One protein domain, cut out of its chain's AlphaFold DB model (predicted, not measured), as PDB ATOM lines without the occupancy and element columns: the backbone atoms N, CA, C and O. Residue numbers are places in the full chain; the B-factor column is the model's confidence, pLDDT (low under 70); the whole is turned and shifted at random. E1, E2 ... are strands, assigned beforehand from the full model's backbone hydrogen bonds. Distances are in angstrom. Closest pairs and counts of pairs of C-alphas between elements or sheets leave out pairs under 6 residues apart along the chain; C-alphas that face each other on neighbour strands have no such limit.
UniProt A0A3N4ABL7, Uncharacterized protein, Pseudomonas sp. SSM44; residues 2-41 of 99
ATOM      1  N   THR A   2     165.411 195.254 192.161       68.50
ATOM      2  CA  THR A   2     165.417 193.790 192.048       68.50
ATOM      3  C   THR A   2     166.851 193.380 191.772       68.50
ATOM      4  O   THR A   2     167.434 193.844 190.795       68.50
ATOM      5  N   CYS A   3     167.442 192.606 192.672       80.88
ATOM      6  CA  CYS A   3     168.766 192.045 192.458       80.88
ATOM      7  C   CYS A   3     168.595 190.666 191.829       80.88
ATOM      8  O   CYS A   3     167.677 189.927 192.186       80.88
ATOM      9  N   HIS A   4     169.442 190.354 190.862       85.62
ATOM     10  CA  HIS A   4     169.419 189.091 190.139       85.62
ATOM     11  C   HIS A   4     170.857 188.664 189.921       85.62
ATOM     12  O   HIS A   4     171.698 189.511 189.620       85.62
ATOM     13  N   LEU A   5     171.120 187.384 190.130       87.19
ATOM     14  CA  LEU A   5     172.384 186.740 189.845       87.19
ATOM     15  C   LEU A   5     172.082 185.498 189.028       87.19
ATOM     16  O   LEU A   5     171.330 184.636 189.466       87.19
ATOM     17  N   HIS A   6     172.669 185.433 187.848       86.88
ATOM     18  CA  HIS A   6     172.645 184.261 186.996       86.88
ATOM     19  C   HIS A   6     174.033 183.646 186.985       86.88
ATOM     20  O   HIS A   6     175.004 184.379 186.780       86.88
ATOM     21  N   ARG A   7     174.117 182.329 187.153       85.50
ATOM     22  CA  ARG A   7     175.351 181.571 186.964       85.50
ATOM     23  C   ARG A   7     175.063 180.317 186.160       85.50
ATOM     24  O   ARG A   7     174.177 179.544 186.501       85.50
ATOM     25  N   CYS A   8     175.847 180.108 185.114       84.31
ATOM     26  CA  CYS A   8     175.825 178.892 184.315       84.31
ATOM     27  C   CYS A   8     177.229 178.302 184.300       84.31
ATOM     28  O   CYS A   8     178.164 179.014 183.930       84.31
ATOM     29  N   THR A   9     177.356 177.042 184.705       81.81
ATOM     30  CA  THR A   9     178.605 176.280 184.740       81.81
ATOM     31  C   THR A   9     178.449 175.045 183.858       81.81
ATOM     32  O   THR A   9     177.515 174.261 184.045       81.81
ATOM     33  N   ASN A  10     179.353 174.867 182.894       78.62
ATOM     34  CA  ASN A  10     179.394 173.679 182.038       78.62
ATOM     35  C   ASN A  10     180.408 172.695 182.614       78.62
ATOM     36  O   ASN A  10     181.585 173.008 182.652       78.62
ATOM     37  N   LEU A  11     179.983 171.514 183.038       74.25
ATOM     38  CA  LEU A  11     180.903 170.503 183.553       74.25
ATOM     39  C   LEU A  11     181.518 169.710 182.383       74.25
ATOM     40  O   LEU A  11     180.839 169.503 181.374       74.25
ATOM     41  N   PRO A  12     182.787 169.266 182.476       65.44
ATOM     42  CA  PRO A  12     183.673 169.306 183.648       65.44
ATOM     43  C   PRO A  12     184.516 170.590 183.789       65.44
ATOM     44  O   PRO A  12     185.285 170.707 184.742       65.44
ATOM     45  N   GLU A  13     184.422 171.548 182.865       63.16
ATOM     46  CA  GLU A  13     185.282 172.736 182.884       63.16
ATOM     47  C   GLU A  13     184.795 173.793 183.899       63.16
ATOM     48  O   GLU A  13     183.634 174.190 183.891       63.16
ATOM     49  N   PRO A  14     185.659 174.345 184.767       59.03
ATOM     50  CA  PRO A  14     185.244 175.265 185.834       59.03
ATOM     51  C   PRO A  14     184.934 176.699 185.349       59.03
ATOM     52  O   PRO A  14     185.169 177.679 186.058       59.03
ATOM     53  N   GLY A  15     184.405 176.853 184.135       61.16
ATOM     54  CA  GLY A  15     183.976 178.135 183.586       61.16
ATOM     55  C   GLY A  15     182.562 178.484 184.035       61.16
ATOM     56  O   GLY A  15     181.646 177.678 183.879       61.16
ATOM     57  N   TYR A  16     182.362 179.703 184.548       67.69
ATOM     58  CA  TYR A  16     181.023 180.221 184.806       67.69
ATOM     59  C   TYR A  16     180.821 181.636 184.282       67.69
ATOM     60  O   TYR A  16     181.727 182.468 184.293       67.69
ATOM     61  N   ILE A  17     179.592 181.920 183.860       71.38
ATOM     62  CA  ILE A  17     179.171 183.259 183.448       71.38
ATOM     63  C   ILE A  17     178.302 183.837 184.558       71.38
ATOM     64  O   ILE A  17     177.194 183.355 184.766       71.38
ATOM     65  N   GLU A  18     178.788 184.870 185.251       73.38
ATOM     66  CA  GLU A  18     177.976 185.626 186.209       73.38
ATOM     67  C   GLU A  18     177.345 186.853 185.542       73.38
ATOM     68  O   GLU A  18     178.036 187.639 184.887       73.38
ATOM     69  N   ARG A  19     176.033 187.048 185.717       76.38
ATOM     70  CA  ARG A  19     175.332 188.260 185.261       76.38
ATOM     71  C   ARG A  19     174.363 188.778 186.314       76.38
ATOM     72  O   ARG A  19     173.734 187.992 187.014       76.38
ATOM     73  N   GLY A  20     174.190 190.101 186.349       75.94
ATOM     74  CA  GLY A  20     173.061 190.754 187.006       75.94
ATOM     75  C   GLY A  20     173.432 191.852 188.005       75.94
ATOM     76  O   GLY A  20     174.514 192.433 187.960       75.94
ATOM     77  N   THR A  21     172.473 192.202 188.864       78.56
ATOM     78  CA  THR A  21     172.587 193.321 189.811       78.56
ATOM     79  C   THR A  21     172.876 192.809 191.214       78.56
ATOM     80  O   THR A  21     172.074 192.073 191.789       78.56
ATOM     81  N   ARG A  22     173.994 193.265 191.784       79.44
ATOM     82  CA  ARG A  22     174.464 192.897 193.123       79.44
ATOM     83  C   ARG A  22     173.854 193.812 194.203       79.44
ATOM     84  O   ARG A  22     173.957 195.036 194.083       79.44
ATOM     85  N   PRO A  23     173.231 193.273 195.267       81.62
ATOM     86  CA  PRO A  23     172.735 194.089 196.372       81.62
ATOM     87  C   PRO A  23     173.887 194.646 197.220       81.62
ATOM     88  O   PRO A  23     174.916 194.001 197.395       81.62
ATOM     89  N   LYS A  24     173.691 195.834 197.810       80.19
ATOM     90  CA  LYS A  24     174.654 196.459 198.744       80.19
ATOM     91  C   LYS A  24     174.563 195.930 200.183       80.19
ATOM     92  O   LYS A  24     175.369 196.315 201.022       80.19
ATOM     93  N   LYS A  25     173.538 195.137 200.498       83.44
ATOM     94  CA  LYS A  25     173.240 194.610 201.839       83.44
ATOM     95  C   LYS A  25     172.815 193.142 201.728       83.44
ATOM     96  O   LYS A  25     172.342 192.764 200.655       83.44
ATOM     97  N   PRO A  26     172.929 192.348 202.807       86.62
ATOM     98  CA  PRO A  26     172.353 191.009 202.853       86.62
ATOM     99  C   PRO A  26     170.852 191.048 202.552       86.62
ATOM    100  O   PRO A  26     170.134 191.920 203.052       86.62
ATOM    101  N   VAL A  27     170.376 190.122 201.725       87.88
ATOM    102  CA  VAL A  27     168.969 190.038 201.299       87.88
ATOM    103  C   VAL A  27     168.525 188.579 201.214       87.88
ATOM    104  O   VAL A  27     169.370 187.703 201.036       87.88
ATOM    105  N   PRO A  28     167.224 188.292 201.376       88.56
ATOM    106  CA  PRO A  28     166.683 186.974 201.073       88.56
ATOM    107  C   PRO A  28     166.683 186.728 199.560       88.56
ATOM    108  O   PRO A  28     166.516 187.665 198.769       88.56
ATOM    109  N   TRP A  29     166.809 185.463 199.165       88.88
ATOM    110  CA  TRP A  29     166.906 185.044 197.767       88.88
ATOM    111  C   TRP A  29     165.897 183.945 197.442       88.88
ATOM    112  O   TRP A  29     165.663 183.032 198.232       88.88
ATOM    113  N   LEU A  30     165.315 184.023 196.253       90.25
ATOM    114  CA  LEU A  30     164.650 182.913 195.582       90.25
ATOM    115  C   LEU A  30     165.614 182.392 194.522       90.25
ATOM    116  O   LEU A  30     166.024 183.169 193.666       90.25
ATOM    117  N   VAL A  31     165.967 181.118 194.575       90.38
ATOM    118  CA  VAL A  31     166.916 180.496 193.656       90.38
ATOM    119  C   VAL A  31     166.210 179.416 192.860       90.38
ATOM    120  O   VAL A  31     165.561 178.555 193.446       90.38
ATOM    121  N   ASN A  32     166.380 179.441 191.545       91.19
ATOM    122  CA  ASN A  32     165.940 178.375 190.657       91.19
ATOM    123  C   ASN A  32     167.180 177.691 190.084       91.19
ATOM    124  O   ASN A  32     168.021 178.362 189.491       91.19
ATOM    125  N   TYR A  33     167.288 176.381 190.253       89.31
ATOM    126  CA  TYR A  33     168.327 175.540 189.677       89.31
ATOM    127  C   TYR A  33     167.792 174.828 188.442       89.31
ATOM    128  O   TYR A  33     166.640 174.397 188.403       89.31
ATOM    129  N   LEU A  34     168.659 174.673 187.452       89.62
ATOM    130  CA  LEU A  34     168.440 173.893 186.251       89.62
ATOM    131  C   LEU A  34     169.688 173.054 185.993       89.62
ATOM    132  O   LEU A  34     170.768 173.581 185.727       89.62
ATOM    133  N   ILE A  35     169.528 171.742 186.076       87.56
ATOM    134  CA  ILE A  35     170.612 170.770 185.981       87.56
ATOM    135  C   ILE A  35     170.321 169.871 184.798       87.56
ATOM    136  O   ILE A  35     169.266 169.241 184.738       87.56
ATOM    137  N   LYS A  36     171.250 169.816 183.852       87.00
ATOM    138  CA  LYS A  36     171.162 168.923 182.702       87.00
ATOM    139  C   LYS A  36     172.061 167.724 182.917       87.00
ATOM    140  O   LYS A  36     173.222 167.868 183.305       87.00
ATOM    141  N   THR A  37     171.518 166.553 182.637       83.88
ATOM    142  CA  THR A  37     172.258 165.293 182.621       83.88
ATOM    143  C   THR A  37     172.667 164.948 181.186       83.88
ATOM    144  O   THR A  37     172.104 165.507 180.236       83.88
ATOM    145  N   PRO A  38     173.633 164.040 180.977       80.06
ATOM    146  CA  PRO A  38     174.054 163.630 179.641       80.06
ATOM    147  C   PRO A  38     172.961 162.814 178.948       80.06
ATOM    148  O   PRO A  38     172.852 162.859 177.729       80.06
ATOM    149  N   ASP A  39     172.087 162.168 179.725       81.38
ATOM    150  CA  ASP A  39     170.904 161.441 179.248       81.38
ATOM    151  C   ASP A  39     169.813 162.370 178.675       81.38
ATOM    152  O   ASP A  39     168.723 161.920 178.324       81.38
ATOM    153  N   GLY A  40     170.059 163.684 178.636       78.44
ATOM    154  CA  GLY A  40     169.118 164.690 178.145       78.44
ATOM    155  C   GLY A  40     168.018 165.062 179.140       78.44
ATOM    156  O   GLY A  40     167.139 165.862 178.809       78.44
ATOM    157  N   LYS A  41     168.048 164.529 180.370       83.81
ATOM    158  CA  LYS A  41     167.088 164.904 181.415       83.81
ATOM    159  C   LYS A  41     167.459 166.258 182.004       83.81
ATOM    160  O   LYS A  41     168.630 166.583 182.191       83.81
TER     161      LYS A  41
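AT A GLANCE: This is residues 2 to 41 of the 99 residues of an uncharacterized protein of Pseudomonas sp. SSM44 (UniProt A0A3N4ABL7). A long, slender hairpin of two antiparallel strands, E1 and E2, has a third long strand, E3, running beside E1 with a gap between them, and E3 does not join the sheet. The link after E2, residues 22 to 26, swings across to the start of E3, and residues 37 to 41 fold back at the other end. The printed part has 40 residues with no named helix and three named strands, in the order E1, E2, E3; the sheet's order is E1 - E2, antiparallel, and the class is all strand. The whole is only just loose, close to extended, with a radius of gyration of the C-alphas of 13.2 A, and it makes a rod with spans of 39 by 19 by 13 A.

IN THESE COORDINATES: Begin with the sheet: find C-alpha 2 at (165.417, 193.790, 192.048), where E1 begins, and read on through residues 2 to 10, 26.5 A from first to last C-alpha. E2, residues 16 to 21, starts at C-alpha 16 at (181.023, 180.221, 184.806) and covers 16.4 A. E3, residues 27 to 36, is the longest strand, with 10 residues and 28.2 A, and you reach its end at C-alpha 36 at (171.162, 168.923, 182.702).

HOW THE PARTS SIT: Look first at E1 and E2, a hairpin of antiparallel neighbour strands with 174 degrees between their N-to-C directions. The C-alphas of Thr 9 and Tyr 16 face each other at 4.6 A, and those of Cys 3 and Thr 21 do so at 4.8 A. Check the backbone atoms between these places: N 6 and O 19 are within hydrogen-bond range at 2.9 A, and so are N 21 and O 4 at 2.9 A. Moving outward, you find E1 and E3 near each other, with no pair of C-alphas within 8 A but 15 pairs within 10 A. E3 pairs with no named strand. E2 and E3 are apart, though they follow each other in the chain.

THE WHOLE: Measure the length from C-alpha 24 of Lys to C-alpha 39 of Asp, the two farthest apart, at 40.3 A; the C-alphas of Thr 2 and Lys 41, first and last printed, are 30.8 A apart. The printed part, residues 2 to 41, has no cut. The links E1 to E2 and E2 to E3 are both tight, with 5 residues each. In the B-factor column the mean pLDDT of the printed part is 80.4, and you will see values under 70 at residue 2 and at residues 12 to 16, of which 16 belongs to E2.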